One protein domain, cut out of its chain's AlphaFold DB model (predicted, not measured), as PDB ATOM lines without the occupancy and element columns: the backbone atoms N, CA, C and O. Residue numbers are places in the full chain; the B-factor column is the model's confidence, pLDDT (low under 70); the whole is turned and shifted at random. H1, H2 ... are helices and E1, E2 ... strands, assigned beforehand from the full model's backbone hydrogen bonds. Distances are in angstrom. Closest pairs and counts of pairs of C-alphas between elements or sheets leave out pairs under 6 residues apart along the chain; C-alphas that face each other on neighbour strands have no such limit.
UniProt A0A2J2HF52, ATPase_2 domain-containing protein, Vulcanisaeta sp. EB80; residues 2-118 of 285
ATOM      1  N   TYR A   2     131.720 144.449 117.490       88.25
ATOM      2  CA  TYR A   2     132.964 143.717 117.176       88.25
ATOM      3  C   TYR A   2     134.029 144.542 116.434       88.25
ATOM      4  O   TYR A   2     135.211 144.386 116.719       88.25
ATOM      5  N   GLY A   3     133.634 145.484 115.569       90.19
ATOM      6  CA  GLY A   3     134.580 146.431 114.959       90.19
ATOM      7  C   GLY A   3     135.248 147.386 115.962       90.19
ATOM      8  O   GLY A   3     136.426 147.691 115.814       90.19
ATOM      9  N   LEU A   4     134.532 147.808 117.012       89.31
ATOM     10  CA  LEU A   4     135.103 148.613 118.100       89.31
ATOM     11  C   LEU A   4     136.084 147.773 118.922       89.31
ATOM     12  O   LEU A   4     137.217 148.189 119.112       89.31
ATOM     13  N   VAL A   5     135.675 146.564 119.326       91.44
ATOM     14  CA  VAL A   5     136.538 145.628 120.068       91.44
ATOM     15  C   VAL A   5     137.817 145.326 119.286       91.44
ATOM     16  O   VAL A   5     138.903 145.381 119.848       91.44
ATOM     17  N   SER A   6     137.694 145.075 117.980       93.44
ATOM     18  CA  SER A   6     138.828 144.845 117.078       93.44
ATOM     19  C   SER A   6     139.810 146.020 117.099       93.44
ATOM     20  O   SER A   6     140.998 145.824 117.334       93.44
ATOM     21  N   ARG A   7     139.303 147.254 116.943       93.44
ATOM     22  CA  ARG A   7     140.118 148.477 116.973       93.44
ATOM     23  C   ARG A   7     140.807 148.680 118.322       93.44
ATOM     24  O   ARG A   7     142.008 148.925 118.348       93.44
ATOM     25  N   CYS A   8     140.068 148.546 119.424       92.12
ATOM     26  CA  CYS A   8     140.622 148.693 120.768       92.12
ATOM     27  C   CYS A   8     141.711 147.651 121.035       92.12
ATOM     28  O   CYS A   8     142.768 147.998 121.549       92.12
ATOM     29  N   LEU A   9     141.496 146.387 120.653       91.88
ATOM     30  CA  LEU A   9     142.518 145.357 120.814       91.88
ATOM     31  C   LEU A   9     143.758 145.642 119.971       91.88
ATOM     32  O   LEU A   9     144.857 145.398 120.455       91.88
ATOM     33  N   SER A  10     143.614 146.163 118.748       93.00
ATOM     34  CA  SER A  10     144.765 146.550 117.925       93.00
ATOM     35  C   SER A  10     145.588 147.643 118.599       93.00
ATOM     36  O   SER A  10     146.799 147.497 118.740       93.00
ATOM     37  N   GLU A  11     144.927 148.698 119.076       91.81
ATOM     38  CA  GLU A  11     145.590 149.809 119.761       91.81
ATOM     39  C   GLU A  11     146.295 149.348 121.044       91.81
ATOM     40  O   GLU A  11     147.472 149.644 121.253       91.81
ATOM     41  N   VAL A  12     145.603 148.569 121.880       90.44
ATOM     42  CA  VAL A  12     146.151 148.016 123.126       90.44
ATOM     43  C   VAL A  12     147.330 147.090 122.833       90.44
ATOM     44  O   VAL A  12     148.354 147.171 123.511       90.44
ATOM     45  N   ALA A  13     147.222 146.239 121.813       91.69
ATOM     46  CA  ALA A  13     148.280 145.303 121.466       91.69
ATOM     47  C   ALA A  13     149.572 146.012 121.059       91.69
ATOM     48  O   ALA A  13     150.631 145.645 121.558       91.69
ATOM     49  N   VAL A  14     149.485 147.052 120.227       91.25
ATOM     50  CA  VAL A  14     150.657 147.847 119.824       91.25
ATOM     51  C   VAL A  14     151.201 148.646 121.010       91.25
ATOM     52  O   VAL A  14     152.398 148.615 121.294       91.25
ATOM     53  N   ARG A  15     150.325 149.336 121.752       91.62
ATOM     54  CA  ARG A  15     150.723 150.213 122.864       91.62
ATOM     55  C   ARG A  15     151.454 149.464 123.978       91.62
ATOM     56  O   ARG A  15     152.405 149.999 124.542       91.62
ATOM     57  N   PHE A  16     151.007 148.251 124.294       90.31
ATOM     58  CA  PHE A  16     151.558 147.438 125.380       90.31
ATOM     59  C   PHE A  16     152.455 146.292 124.897       90.31
ATOM     60  O   PHE A  16     152.874 145.481 125.719       90.31
ATOM     61  N   ARG A  17     152.777 146.233 123.595       90.88
ATOM     62  CA  ARG A  17     153.612 145.181 122.984       90.88
ATOM     63  C   ARG A  17     153.100 143.764 123.286       90.88
ATOM     64  O   ARG A  17     153.828 142.894 123.759       90.88
ATOM     65  N   LEU A  18     151.798 143.560 123.078       91.12
ATOM     66  CA  LEU A  18     151.087 142.297 123.312       91.12
ATOM     67  C   LEU A  18     150.848 141.517 122.009       91.12
ATOM     68  O   LEU A  18     149.936 140.691 121.939       91.12
ATOM     69  N   GLU A  19     151.632 141.756 120.957       90.69
ATOM     70  CA  GLU A  19     151.423 141.153 119.637       90.69
ATOM     71  C   GLU A  19     151.452 139.621 119.709       90.69
ATOM     72  O   GLU A  19     150.571 138.949 119.168       90.69
ATOM     73  N   ASP A  20     152.419 139.056 120.435       90.56
ATOM     74  CA  ASP A  20     152.547 137.607 120.606       90.56
ATOM     75  C   ASP A  20     151.404 137.011 121.432       90.56
ATOM     76  O   ASP A  20     150.923 135.910 121.142       90.56
ATOM     77  N   VAL A  21     150.918 137.746 122.436       91.81
ATOM     78  CA  VAL A  21     149.737 137.363 123.221       91.81
ATOM     79  C   VAL A  21     148.519 137.277 122.308       91.81
ATOM     80  O   VAL A  21     147.880 136.228 122.230       91.81
ATOM     81  N   ILE A  22     148.244 138.334 121.544       92.31
ATOM     82  CA  ILE A  22     147.109 138.379 120.624       92.31
ATOM     83  C   ILE A  22     147.212 137.294 119.550       92.31
ATOM     84  O   ILE A  22     146.211 136.649 119.241       92.31
ATOM     85  N   ARG A  23     148.402 137.030 118.997       91.88
ATOM     86  CA  ARG A  23     148.585 135.942 118.021       91.88
ATOM     87  C   ARG A  23     148.276 134.575 118.618       91.88
ATOM     88  O   ARG A  23     147.687 133.744 117.929       91.88
ATOM     89  N   ARG A  24     148.652 134.323 119.876       92.38
ATOM     90  CA  ARG A  24     148.285 133.079 120.573       92.38
ATOM     91  C   ARG A  24     146.771 132.965 120.736       92.38
ATOM     92  O   ARG A  24     146.213 131.926 120.390       92.38
ATOM     93  N   ILE A  25     146.110 134.045 121.154       93.06
ATOM     94  CA  ILE A  25     144.647 134.095 121.277       93.06
ATOM     95  C   ILE A  25     143.985 133.821 119.922       93.06
ATOM     96  O   ILE A  25     143.112 132.958 119.830       93.06
ATOM     97  N   ALA A  26     144.448 134.469 118.853       92.19
ATOM     98  CA  ALA A  26     143.899 134.308 117.511       92.19
ATOM     99  C   ALA A  26     144.027 132.877 116.964       92.19
ATOM    100  O   ALA A  26     143.116 132.380 116.311       92.19
ATOM    101  N   ARG A  27     145.118 132.168 117.283       92.00
ATOM    102  CA  ARG A  27     145.261 130.741 116.937       92.00
ATOM    103  C   ARG A  27     144.282 129.846 117.700       92.00
ATOM    104  O   ARG A  27     143.940 128.777 117.207       92.00
ATOM    105  N   SER A  28     143.858 130.261 118.894       92.31
ATOM    106  CA  SER A  28     142.946 129.490 119.748       92.31
ATOM    107  C   SER A  28     141.462 129.734 119.454       92.31
ATOM    108  O   SER A  28     140.640 128.863 119.732       92.31
ATOM    109  N   LEU A  29     141.107 130.885 118.870       92.19
ATOM    110  CA  LEU A  29     139.724 131.284 118.606       92.19
ATOM    111  C   LEU A  29     139.454 131.391 117.105       92.19
ATOM    112  O   LEU A  29     139.963 132.279 116.419       92.19
ATOM    113  N   ARG A  30     138.587 130.514 116.586       90.12
ATOM    114  CA  ARG A  30     138.148 130.582 115.185       90.12
ATOM    115  C   ARG A  30     137.401 131.894 114.931       90.12
ATOM    116  O   ARG A  30     136.391 132.157 115.570       90.12
ATOM    117  N   GLY A  31     137.859 132.672 113.951       90.44
ATOM    118  CA  GLY A  31     137.247 133.952 113.576       90.44
ATOM    119  C   GLY A  31     137.946 135.187 114.149       90.44
ATOM    120  O   GLY A  31     137.484 136.297 113.898       90.44
ATOM    121  N   VAL A  32     139.054 135.021 114.879       93.88
ATOM    122  CA  VAL A  32     139.972 136.118 115.214       93.88
ATOM    123  C   VAL A  32     141.155 136.079 114.250       93.88
ATOM    124  O   VAL A  32     141.891 135.098 114.193       93.88
ATOM    125  N   HIS A  33     141.353 137.159 113.505       92.62
ATOM    126  CA  HIS A  33     142.405 137.290 112.500       92.62
ATOM    127  C   HIS A  33     143.367 138.397 112.892       92.62
ATOM    128  O   HIS A  33     142.943 139.459 113.344       92.62
ATOM    129  N   VAL A  34     144.663 138.151 112.709       92.31
ATOM    130  CA  VAL A  34     145.730 139.103 113.033       92.31
ATOM    131  C   VAL A  34     146.583 139.302 111.792       92.31
ATOM    132  O   VAL A  34     147.179 138.347 111.292       92.31
ATOM    133  N   LEU A  35     146.645 140.535 111.308       89.00
ATOM    134  CA  LEU A  35     147.389 140.935 110.118       89.00
ATOM    135  C   LEU A  35     148.456 141.973 110.489       89.00
ATOM    136  O   LEU A  35     148.297 142.732 111.445       89.00
ATOM    137  N   GLY A  36     149.543 142.002 109.716       85.12
ATOM    138  CA  GLY A  36     150.680 142.900 109.945       85.12
ATOM    139  C   GLY A  36     151.606 142.451 111.079       85.12
ATOM    140  O   GLY A  36     151.490 141.327 111.578       85.12
ATOM    141  N   SER A  37     152.568 143.297 111.455       77.50
ATOM    142  CA  SER A  37     153.577 143.030 112.492       77.50
ATOM    143  C   SER A  37     154.119 144.324 113.098       77.50
ATOM    144  O   SER A  37     154.266 145.313 112.384       77.50
ATOM    145  N   GLY A  38     154.492 144.292 114.379       73.56
ATOM    146  CA  GLY A  38     155.031 145.461 115.073       73.56
ATOM    147  C   GLY A  38     154.007 146.594 115.129       73.56
ATOM    148  O   GLY A  38     152.891 146.394 115.593       73.56
ATOM    149  N   VAL A  39     154.386 147.770 114.621       75.69
ATOM    150  CA  VAL A  39     153.582 149.002 114.715       75.69
ATOM    151  C   VAL A  39     152.303 148.949 113.861       75.69
ATOM    152  O   VAL A  39     151.315 149.582 114.217       75.69
ATOM    153  N   ASP A  40     152.279 148.134 112.802       81.69
ATOM    154  CA  ASP A  40     151.135 147.986 111.887       81.69
ATOM    155  C   ASP A  40     150.308 146.719 112.182       81.69
ATOM    156  O   ASP A  40     149.950 145.957 111.280       81.69
ATOM    157  N   LEU A  41     150.033 146.432 113.459       88.12
ATOM    158  CA  LEU A  41     149.198 145.293 113.844       88.12
ATOM    159  C   LEU A  41     147.705 145.628 113.704       88.12
ATOM    160  O   LEU A  41     147.182 146.514 114.379       88.12
ATOM    161  N   SER A  42     146.983 144.844 112.906       91.56
ATOM    162  CA  SER A  42     145.523 144.921 112.795       91.56
ATOM    163  C   SER A  42     144.872 143.609 113.218       91.56
ATOM    164  O   SER A  42     145.332 142.517 112.884       91.56
ATOM    165  N   ILE A  43     143.797 143.722 113.992       93.06
ATOM    166  CA  ILE A  43     143.021 142.596 114.505       93.06
ATOM    167  C   ILE A  43     141.625 142.724 113.922       93.06
ATOM    168  O   ILE A  43     141.047 143.808 113.914       93.06
ATOM    169  N   TYR A  44     141.079 141.616 113.439       93.25
ATOM    170  CA  TYR A  44     139.725 141.542 112.921       93.25
ATOM    171  C   TYR A  44     138.984 140.378 113.573       93.25
ATOM    172  O   TYR A  44     139.475 139.251 113.587       93.25
ATOM    173  N   ILE A  45     137.799 140.658 114.113       93.06
ATOM    174  CA  ILE A  45     136.951 139.658 114.761       93.06
ATOM    175  C   ILE A  45     135.678 139.478 113.943       93.06
ATOM    176  O   ILE A  45     134.880 140.407 113.789       93.06
ATOM    177  N   GLU A  46     135.474 138.261 113.451       90.06
ATOM    178  CA  GLU A  46     134.286 137.875 112.703       90.06
ATOM    179  C   GLU A  46     133.050 137.835 113.607       90.06
ATOM    180  O   GLU A  46     132.938 137.028 114.536       90.06
ATOM    181  N   GLN A  47     132.076 138.692 113.299       85.31
ATOM    182  CA  GLN A  47     130.802 138.713 114.005       85.31
ATOM    183  C   GLN A  47     130.069 137.373 113.839       85.31
ATOM    184  O   GLN A  47     129.908 136.870 112.731       85.31
ATOM    185  N   GLY A  48     129.600 136.809 114.954       83.81
ATOM    186  CA  GLY A  48     128.857 135.546 114.976       83.81
ATOM    187  C   GLY A  48     129.725 134.285 115.021       83.81
ATOM    188  O   GLY A  48     129.175 133.208 115.226       83.81
ATOM    189  N   LYS A  49     131.055 134.399 114.884       88.38
ATOM    190  CA  LYS A  49     131.984 133.264 115.055       88.38
ATOM    191  C   LYS A  49     132.674 133.220 116.413       88.38
ATOM    192  O   LYS A  49     133.101 132.153 116.835       88.38
ATOM    193  N   VAL A  50     132.784 134.365 117.080       90.06
ATOM    194  CA  VAL A  50     133.467 134.506 118.368       90.06
ATOM    195  C   VAL A  50     132.486 135.087 119.374       90.06
ATOM    196  O   VAL A  50     131.875 136.120 119.092       90.06
ATOM    197  N   TYR A  51     132.346 134.454 120.539       91.31
ATOM    198  CA  TYR A  51     131.638 135.048 121.669       91.31
ATOM    199  C   TYR A  51     132.577 135.968 122.451       91.31
ATOM    200  O   TYR A  51     133.756 135.671 122.645       91.31
ATOM    201  N   LEU A  52     132.049 137.096 122.932       92.12
ATOM    202  CA  LEU A  52     132.842 138.060 123.696       92.12
ATOM    203  C   LEU A  52     133.390 137.457 125.002       92.12
ATOM    204  O   LEU A  52     134.498 137.792 125.405       92.12
ATOM    205  N   THR A  53     132.652 136.539 125.626       94.69
ATOM    206  CA  THR A  53     133.090 135.792 126.815       94.69
ATOM    207  C   THR A  53     134.321 134.933 126.538       94.69
ATOM    208  O   THR A  53     135.256 134.957 127.330       94.69
ATOM    209  N   ASP A  54     134.368 134.247 125.393       94.62
ATOM    210  CA  ASP A  54     135.506 133.401 125.010       94.62
ATOM    211  C   ASP A  54     136.751 134.247 124.745       94.62
ATOM    212  O   ASP A  54     137.851 133.915 125.185       94.62
ATOM    213  N   LEU A  55     136.568 135.381 124.061       94.38
ATOM    214  CA  LEU A  55     137.638 136.341 123.819       94.38
ATOM    215  C   LEU A  55     138.207 136.889 125.131       94.38
ATOM    216  O   LEU A  55     139.422 136.876 125.321       94.38
ATOM    217  N   LEU A  56     137.339 137.347 126.037       95.19
ATOM    218  CA  LEU A  56     137.750 137.872 127.340       95.19
ATOM    219  C   LEU A  56     138.422 136.796 128.192       95.19
ATOM    220  O   LEU A  56     139.445 137.081 128.801       95.19
ATOM    221  N   SER A  57     137.913 135.564 128.172       96.44
ATOM    222  CA  SER A  57     138.527 134.424 128.855       96.44
ATOM    223  C   SER A  57     139.945 134.155 128.343       96.44
ATOM    224  O   SER A  57     140.886 134.088 129.130       96.44
ATOM    225  N   LYS A  58     140.155 134.140 127.019       95.69
ATOM    226  CA  LYS A  58     141.495 133.945 126.437       95.69
ATOM    227  C   LYS A  58     142.465 135.088 126.724       95.69
ATOM    228  O   LYS A  58     143.661 134.842 126.889       95.69
ATOM    229  N   ILE A  59     141.969 136.320 126.812       93.62
ATOM    230  CA  ILE A  59     142.758 137.463 127.291       93.62
ATOM    231  C   ILE A  59     143.133 137.257 128.765       93.62
ATOM    232  O   ILE A  59     144.304 137.396 129.111       93.62
ATOM    233  N   SER A  60     142.168 136.860 129.598       95.31
ATOM    234  CA  SER A  60     142.344 136.550 131.022       95.31
ATOM    235  C   SER A  60     143.408 135.480 131.259       95.31
ATOM    236  O   SER A  60     144.251 135.641 132.127       95.31
ATOM    237  N   GLU A  61     143.399 134.401 130.475       95.25
ATOM    238  CA  GLU A  61     144.387 133.317 130.564       95.25
ATOM    239  C   GLU A  61     145.801 133.766 130.158       95.25
ATOM    240  O   GLU A  61     146.788 133.149 130.553       95.25
ATOM    241  N   SER A  62     145.909 134.814 129.336       93.44
ATOM    242  CA  SER A  62     147.174 135.232 128.728       93.44
ATOM    243  C   SER A  62     147.856 136.405 129.434       93.44
ATOM    244  O   SER A  62     148.987 136.736 129.072       93.44
ATOM    245  N   LEU A  63     147.176 137.058 130.379       91.31
ATOM    246  CA  LEU A  63     147.641 138.257 131.076       91.31
ATOM    247  C   LEU A  63     147.459 138.100 132.586       91.31
ATOM    248  O   LEU A  63     146.417 137.647 133.039       91.31
ATOM    249  N   ASP A  64     148.415 138.578 133.382       91.31
ATOM    250  CA  ASP A  64     148.309 138.492 134.846       91.31
ATOM    251  C   ASP A  64     147.181 139.363 135.408       91.31
ATOM    252  O   ASP A  64     146.544 139.008 136.399       91.31
ATOM    253  N   ARG A  65     146.931 140.521 134.786       91.81
ATOM    254  CA  ARG A  65     145.849 141.450 135.131       91.81
ATOM    255  C   ARG A  65     145.340 142.153 133.886       91.81
ATOM    256  O   ARG A  65     146.127 142.563 133.036       91.81
ATOM    257  N   PHE A  66     144.031 142.359 133.828       92.00
ATOM    258  CA  PHE A  66     143.390 143.092 132.744       92.00
ATOM    259  C   PHE A  66     142.298 144.011 133.291       92.00
ATOM    260  O   PHE A  66     141.513 143.614 134.152       92.00
ATOM    261  N   VAL A  67     142.247 145.250 132.799       94.56
ATOM    262  CA  VAL A  67     141.195 146.210 133.153       94.56
ATOM    263  C   VAL A  67     140.335 146.464 131.925       94.56
ATOM    264  O   VAL A  67     140.820 146.964 130.912       94.56
ATOM    265  N   LEU A  68     139.051 146.138 132.033       95.69
ATOM    266  CA  LEU A  68     138.031 146.475 131.053       95.69
ATOM    267  C   LEU A  68     137.307 147.743 131.511       95.69
ATOM    268  O   LEU A  68     136.401 147.677 132.339       95.69
ATOM    269  N   ALA A  69     137.709 148.892 130.973       96.19
ATOM    270  CA  ALA A  69     136.998 150.150 131.178       96.19
ATOM    271  C   ALA A  69     135.987 150.368 130.046       96.19
ATOM    272  O   ALA A  69     136.356 150.339 128.870       96.19
ATOM    273  N   ILE A  70     134.719 150.572 130.399       95.81
ATOM    274  CA  ILE A  70     133.655 150.907 129.456       95.81
ATOM    275  C   ILE A  70     133.114 152.281 129.817       95.81
ATOM    276  O   ILE A  70     132.478 152.455 130.858       95.81
ATOM    277  N   ASP A  71     133.380 153.229 128.929       95.88
ATOM    278  CA  ASP A  71     132.911 154.598 129.070       95.88
ATOM    279  C   ASP A  71     131.449 154.720 128.609       95.88
ATOM    280  O   ASP A  71     131.058 154.093 127.618       95.88
ATOM    281  N   GLU A  72     130.640 155.490 129.337       95.06
ATOM    282  CA  GLU A  72     129.203 155.693 129.091       95.06
ATOM    283  C   GLU A  72     128.420 154.370 128.943       95.06
ATOM    284  O   GLU A  72     127.660 154.119 127.995       95.06
ATOM    285  N   ALA A  73     128.624 153.474 129.912       96.00
ATOM    286  CA  ALA A  73     128.145 152.098 129.878       96.00
ATOM    287  C   ALA A  73     126.609 151.974 129.845       96.00
ATOM    288  O   ALA A  73     126.087 150.938 129.422       96.00
ATOM    289  N   GLN A  74     125.855 153.018 130.201       94.19
ATOM    290  CA  GLN A  74     124.395 153.013 130.087       94.19
ATOM    291  C   GLN A  74     123.907 152.792 128.648       94.19
ATOM    292  O   GLN A  74     122.809 152.264 128.443       94.19
ATOM    293  N   TRP A  75     124.706 153.130 127.629       92.94
ATOM    294  CA  TRP A  75     124.343 152.897 126.228       92.94
ATOM    295  C   TRP A  75     124.331 151.415 125.853       92.94
ATOM    296  O   TRP A  75     123.624 151.027 124.916       92.94
ATOM    297  N   LEU A  76     125.022 150.558 126.614       92.19
ATOM    298  CA  LEU A  76     125.035 149.112 126.386       92.19
ATOM    299  C   LEU A  76     123.635 148.493 126.473       92.19
ATOM    300  O   LEU A  76     123.370 147.494 125.805       92.19
ATOM    301  N   ARG A  77     122.694 149.113 127.197       87.81
ATOM    302  CA  ARG A  77     121.286 148.671 127.231       87.81
ATOM    303  C   ARG A  77     120.636 148.620 125.840       87.81
ATOM    304  O   ARG A  77     119.738 147.815 125.615       87.81
ATOM    305  N   LEU A  78     121.082 149.460 124.897       88.06
ATOM    306  CA  LEU A  78     120.557 149.512 123.524       88.06
ATOM    307  C   LEU A  78     121.014 148.310 122.679       88.06
ATOM    308  O   LEU A  78     120.485 148.052 121.587       88.06
ATOM    309  N   LEU A  79     121.996 147.562 123.187       85.50
ATOM    310  CA  LEU A  79     122.457 146.308 122.612       85.50
ATOM    311  C   LEU A  79     121.586 145.120 123.035       85.50
ATOM    312  O   LEU A  79     121.770 144.040 122.498       85.50
ATOM    313  N   LYS A  80     120.599 145.286 123.919       76.50
ATOM    314  CA  LYS A  80     119.673 144.201 124.267       76.50
ATOM    315  C   LYS A  80     118.679 143.937 123.124       76.50
ATOM    316  O   LYS A  80     118.166 144.874 122.510       76.50
ATOM    317  N   GLY A  81     118.404 142.665 122.819       74.94
ATOM    318  CA  GLY A  81     117.418 142.246 121.810       74.94
ATOM    319  C   GLY A  81     117.860 141.053 120.954       74.94
ATOM    320  O   GLY A  81     118.994 140.589 121.052       74.94
ATOM    321  N   HIS A  82     116.959 140.553 120.103       66.94
ATOM    322  CA  HIS A  82     117.223 139.388 119.250       66.94
ATOM    323  C   HIS A  82     118.456 139.592 118.357       66.94
ATOM    324  O   HIS A  82     118.562 140.587 117.643       66.94
ATOM    325  N   GLY A  83     119.386 138.632 118.405       67.62
ATOM    326  CA  GLY A  83     120.609 138.634 117.594       67.62
ATOM    327  C   GLY A  83     121.692 139.620 118.048       67.62
ATOM    328  O   GLY A  83     122.701 139.769 117.359       67.62
ATOM    329  N   LYS A  84     121.511 140.294 119.190       79.56
ATOM    330  CA  LYS A  84     122.502 141.209 119.761       79.56
ATOM    331  C   LYS A  84     123.131 140.632 121.034       79.56
ATOM    332  O   LYS A  84     122.606 139.702 121.639       79.56
ATOM    333  N   VAL A  85     124.278 141.186 121.422       83.50
ATOM    334  CA  VAL A  85     125.016 140.755 122.615       83.50
ATOM    335  C   VAL A  85     124.418 141.405 123.856       83.50
ATOM    336  O   VAL A  85     124.399 142.631 123.967       83.50
ATOM    337  N   ASP A  86     123.962 140.579 124.797       90.44
ATOM    338  CA  ASP A  86     123.547 141.045 126.117       90.44
ATOM    339  C   ASP A  86     124.786 141.273 126.987       90.44
ATOM    340  O   ASP A  86     125.397 140.345 127.521       90.44
ATOM    341  N   MET A  87     125.175 142.539 127.107       93.31
ATOM    342  CA  MET A  87     126.356 142.917 127.868       93.31
ATOM    343  C   MET A  87     126.207 142.667 129.367       93.31
ATOM    344  O   MET A  87     127.221 142.433 130.014       93.31
ATOM    345  N   ALA A  88     124.992 142.649 129.925       93.50
ATOM    346  CA  ALA A  88     124.821 142.316 131.337       93.50
ATOM    347  C   ALA A  88     125.210 140.853 131.601       93.50
ATOM    348  O   ALA A  88     125.882 140.570 132.590       93.50
ATOM    349  N   LEU A  89     124.878 139.934 130.682       93.50
ATOM    350  CA  LEU A  89     125.325 138.536 130.758       93.50
ATOM    351  C   LEU A  89     126.844 138.404 130.597       93.50
ATOM    352  O   LEU A  89     127.470 137.643 131.331       93.50
ATOM    353  N   VAL A  90     127.447 139.160 129.673       95.06
ATOM    354  CA  VAL A  90     128.911 139.165 129.503       95.06
ATOM    355  C   VAL A  90     129.599 139.646 130.780       95.06
ATOM    356  O   VAL A  90     130.533 139.004 131.246       95.06
ATOM    357  N   LEU A  91     129.133 140.751 131.365       96.12
ATOM    358  CA  LEU A  91     129.699 141.298 132.597       96.12
ATOM    359  C   LEU A  91     129.510 140.350 133.789       96.12
ATOM    360  O   LEU A  91     130.439 140.190 134.576       96.12
ATOM    361  N   ALA A  92     128.361 139.676 133.890       95.88
ATOM    362  CA  ALA A  92     128.128 138.655 134.911       95.88
ATOM    363  C   ALA A  92     129.111 137.482 134.768       95.88
ATOM    364  O   ALA A  92     129.728 137.074 135.748       95.88
ATOM    365  N   TYR A  93     129.335 137.002 133.539       97.25
ATOM    366  CA  TYR A  93     130.337 135.971 133.267       97.25
ATOM    367  C   TYR A  93     131.744 136.413 133.685       97.25
ATOM    368  O   TYR A  93     132.448 135.650 134.345       97.25
ATOM    369  N   VAL A  94     132.149 137.638 133.327       97.25
ATOM    370  CA  VAL A  94     133.457 138.198 133.702       97.25
ATOM    371  C   VAL A  94     133.605 138.243 135.221       97.25
ATOM    372  O   VAL A  94     134.617 137.782 135.737       97.25
ATOM    373  N   TYR A  95     132.588 138.747 135.922       96.44
ATOM    374  CA  TYR A  95     132.591 138.856 137.379       96.44
ATOM    375  C   TYR A  95     132.767 137.491 138.059       96.44
ATOM    376  O   TYR A  95     133.553 137.369 138.996       96.44
ATOM    377  N   ASP A  96     132.063 136.464 137.578       96.69
ATOM    378  CA  ASP A  96     132.039 135.152 138.231       96.69
ATOM    379  C   ASP A  96     133.254 134.278 137.886       96.69
ATOM    380  O   ASP A  96     133.657 133.441 138.692       96.69
ATOM    381  N   ASN A  97     133.822 134.432 136.683       97.25
ATOM    382  CA  ASN A  97     134.784 133.468 136.134       97.25
ATOM    383  C   ASN A  97     136.192 134.038 135.934       97.25
ATOM    384  O   ASN A  97     137.153 133.272 135.901       97.25
ATOM    385  N   LEU A  98     136.343 135.356 135.776       97.25
ATOM    386  CA  LEU A  98     137.606 135.972 135.366       97.25
ATOM    387  C   LEU A  98     138.220 136.783 136.515       97.25
ATOM    388  O   LEU A  98     138.208 138.012 136.518       97.25
ATOM    389  N   GLY A  99     138.782 136.084 137.506       94.81
ATOM    390  CA  GLY A  99     139.264 136.689 138.759       94.81
ATOM    391  C   GLY A  99     140.394 137.723 138.616       94.81
ATOM    392  O   GLY A  99     140.604 138.538 139.516       94.81
ATOM    393  N   ASN A 100     141.108 137.729 137.489       96.12
ATOM    394  CA  ASN A 100     142.149 138.707 137.158       96.12
ATOM    395  C   ASN A 100     141.664 139.861 136.258       96.12
ATOM    396  O   ASN A 100     142.466 140.725 135.886       96.12
ATOM    397  N   VAL A 101     140.367 139.906 135.936       96.88
ATOM    398  CA  VAL A 101     139.744 141.001 135.187       96.88
ATOM    399  C   VAL A 101     139.042 141.956 136.147       96.88
ATOM    400  O   VAL A 101     138.209 141.561 136.959       96.88
ATOM    401  N   LYS A 102     139.357 143.247 136.041       96.38
ATOM    402  CA  LYS A 102     138.621 144.323 136.715       96.38
ATOM    403  C   LYS A 102     137.796 145.087 135.697       96.38
ATOM    404  O   LYS A 102     138.317 145.485 134.660       96.38
ATOM    405  N   VAL A 103     136.518 145.293 135.995       97.19
ATOM    406  CA  VAL A 103     135.615 146.067 135.144       97.19
ATOM    407  C   VAL A 103     135.401 147.437 135.772       97.19
ATOM    408  O   VAL A 103     135.090 147.525 136.955       97.19
ATOM    409  N   ILE A 104     135.557 148.489 134.974       97.81
ATOM    410  CA  ILE A 104     135.210 149.862 135.346       97.81
ATOM    411  C   ILE A 104     134.115 150.319 134.392       97.81
ATOM    412  O   ILE A 104     134.295 150.273 133.176       97.81
ATOM    413  N   LEU A 105     132.981 150.746 134.941       97.31
ATOM    414  CA  LEU A 105     131.875 151.315 134.179       97.31
ATOM    415  C   LEU A 105     131.746 152.784 134.567       97.31
ATOM    416  O   LEU A 105     131.652 153.092 135.754       97.31
ATOM    417  N   THR A 106     131.731 153.676 133.585       97.25
ATOM    418  CA  THR A 106     131.379 155.084 133.804       97.25
ATOM    419  C   THR A 106     129.979 155.348 133.243       97.25
ATOM    420  O   THR A 106     129.456 154.565 132.441       97.25
ATOM    421  N   GLY A 107     129.359 156.450 133.662       95.44
ATOM    422  CA  GLY A 107     128.117 156.924 133.062       95.44
ATOM    423  C   GLY A 107     127.709 158.292 133.588       95.44
ATOM    424  O   GLY A 107     127.606 158.486 134.799       95.44
ATOM    425  N   SER A 108     127.451 159.227 132.677       91.88
ATOM    426  CA  SER A 108     126.901 160.549 133.006       91.88
ATOM    427  C   SER A 108     125.417 160.473 133.398       91.88
ATOM    428  O   SER A 108     124.945 161.209 134.267       91.88
ATOM    429  N   GLU A 109     124.678 159.514 132.834       94.25
ATOM    430  CA  GLU A 109     123.266 159.243 133.132       94.25
ATOM    431  C   GLU A 109     123.143 158.155 134.224       94.25
ATOM    432  O   GLU A 109     122.825 156.995 133.944       94.25
ATOM    433  N   VAL A 110     123.414 158.514 135.484       92.69
ATOM    434  CA  VAL A 110     123.559 157.570 136.612       92.69
ATOM    435  C   VAL A 110     122.339 156.663 136.772       92.69
ATOM    436  O   VAL A 110     122.479 155.447 136.878       92.69
ATOM    437  N   GLY A 111     121.125 157.220 136.714       92.75
ATOM    438  CA  GLY A 111     119.912 156.413 136.858       92.75
ATOM    439  C   GLY A 111     119.722 155.413 135.712       92.75
ATOM    440  O   GLY A 111     119.168 154.336 135.910       92.75
ATOM    441  N   LEU A 112     120.221 155.735 134.520       94.38
ATOM    442  CA  LEU A 112     120.199 154.833 133.374       94.38
ATOM    443  C   LEU A 112     121.286 153.761 133.436       94.38
ATOM    444  O   LEU A 112     121.049 152.638 132.986       94.38
ATOM    445  N   LEU A 113     122.448 154.086 134.000       95.06
ATOM    446  CA  LEU A 113     123.488 153.109 134.302       95.06
ATOM    447  C   LEU A 113     123.003 152.121 135.372       95.06
ATOM    448  O   LEU A 113     123.120 150.911 135.191       95.06
ATOM    449  N   HIS A 114     122.378 152.622 136.440       93.06
ATOM    450  CA  HIS A 114     121.765 151.797 137.485       93.06
ATOM    451  C   HIS A 114     120.651 150.902 136.931       93.06
ATOM    452  O   HIS A 114     120.585 149.728 137.294       93.06
ATOM    453  N   ASP A 115     119.815 151.412 136.018       91.94
ATOM    454  CA  ASP A 115     118.810 150.607 135.308       91.94
ATOM    455  C   ASP A 115     119.459 149.497 134.457       91.94
ATOM    456  O   ASP A 115     118.938 148.384 134.398       91.94
ATOM    457  N   PHE A 116     120.579 149.785 133.780       93.31
ATOM    458  CA  PHE A 116     121.315 148.798 132.980       93.31
ATOM    459  C   PHE A 116     121.920 147.692 133.852       93.31
ATOM    460  O   PHE A 116     121.789 146.515 133.516       93.31
ATOM    461  N   ILE A 117     122.549 148.062 134.970       92.56
ATOM    462  CA  ILE A 117     123.114 147.105 135.929       92.56
ATOM    463  C   ILE A 117     121.987 146.316 136.612       92.56
ATOM    464  O   ILE A 117     122.101 145.113 136.839       92.56
ATOM    465  N   GLY A 118     120.859 146.964 136.894       91.94
ATOM    466  CA  GLY A 118     119.684 146.325 137.470       91.94
ATOM    467  C   GLY A 118     119.873 145.938 138.935       91.94
ATOM    468  O   GLY A 118     119.433 144.863 139.335       91.94
TER     469      GLY A 118
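AT A GLANCE: This is residues 2 to 118 of the 285 residues of the protein "ATPase_2 domain-containing protein" of Vulcanisaeta sp. EB80 (UniProt A0A2J2HF52). Two small lobes sit side by side along the longest axis, with H3 between them: one lobe is the strand hairpin of E1 and E2 with H1 packed on E2 and H2 on E1, the other is the parallel pair E3 and E4 with H5 packed near the start of E4. H4 and H6 pack on each other beyond the far ends of E3 and E4, and H3 bridges the lobes by touching H2 and H5. The printed part has 117 residues with six named helices and four named strands, in the order H1 H2 E1 E2 H3 E3 H4 H5 E4 H6; the class is mixed, helices and strands. The two sheets have two strands each, E1 and E2 antiparallel, E3 and E4 parallel. The whole is compact, with a radius of gyration of the C-alphas of 14.7 A and spans of 44 by 29 by 25 A.

IN THESE COORDINATES: H1, residues 2 to 15, begins with C-alpha 2 at (132.964, 143.717, 117.176) and is 19.7 A long. H2 is residues 19 to 28, 14.4 A; E1 is residues 32 to 35 and E2 residues 42 to 45. H3, residues 52 to 62, is 15.5 A long, with C-alpha 52 at (132.842, 138.060, 123.696). E3 is residues 66 to 70, 12.9 A, and H4 residues 73 to 79. H5, residues 87 to 97, is 15.1 A long; E4, residues 101 to 105, is 13.0 A. H6, residues 110 to 117, ends with C-alpha 117 at (123.114, 147.105, 135.929).

HOW THE PARTS SIT: E1 and E2 form a hairpin, with N 33 and O 44 2.8 A apart. The closest C-alphas of H1 and E2, Ser 6 and Tyr 44, are 5.4 A apart; those of H2 and E1, Ala 26 and Val 32, 4.9 A. H3 touches H2 at a steep tilt of 54 degrees, opposite ways, closest at C-alphas Ile 25 and Lys 58, 6.0 A. H3 touches H5 at a shallow tilt of 32 degrees, the same way, closest at C-alphas Thr 53 and Val 90, 6.0 A. E3, H4, H5 and E4 make a strand-helix-strand unit, two parallel neighbour strands with helices between them in the chain, and its crossover is right-handed; N 68 and O 102 are 2.8 A apart. H4 touches H6 at a steep tilt of 51 degrees, closest at C-alphas Gln 74 and Leu 113, 4.3 A. Every O i to N i+4 pair is within hydrogen-bond range in H1, H2, H3, H5 and H6; H4 has 0 of 3, but 4 of 4 O i to N i+3 pairs. H1 and H5 are apart.

THE WHOLE: The C-alphas of Ser 37 and Gly 111, the two farthest apart, are 43.7 A from each other. The printed part has no cut and no long link. Mean pLDDT of the printed part is 91.4; residues 82 to 83 are under 70.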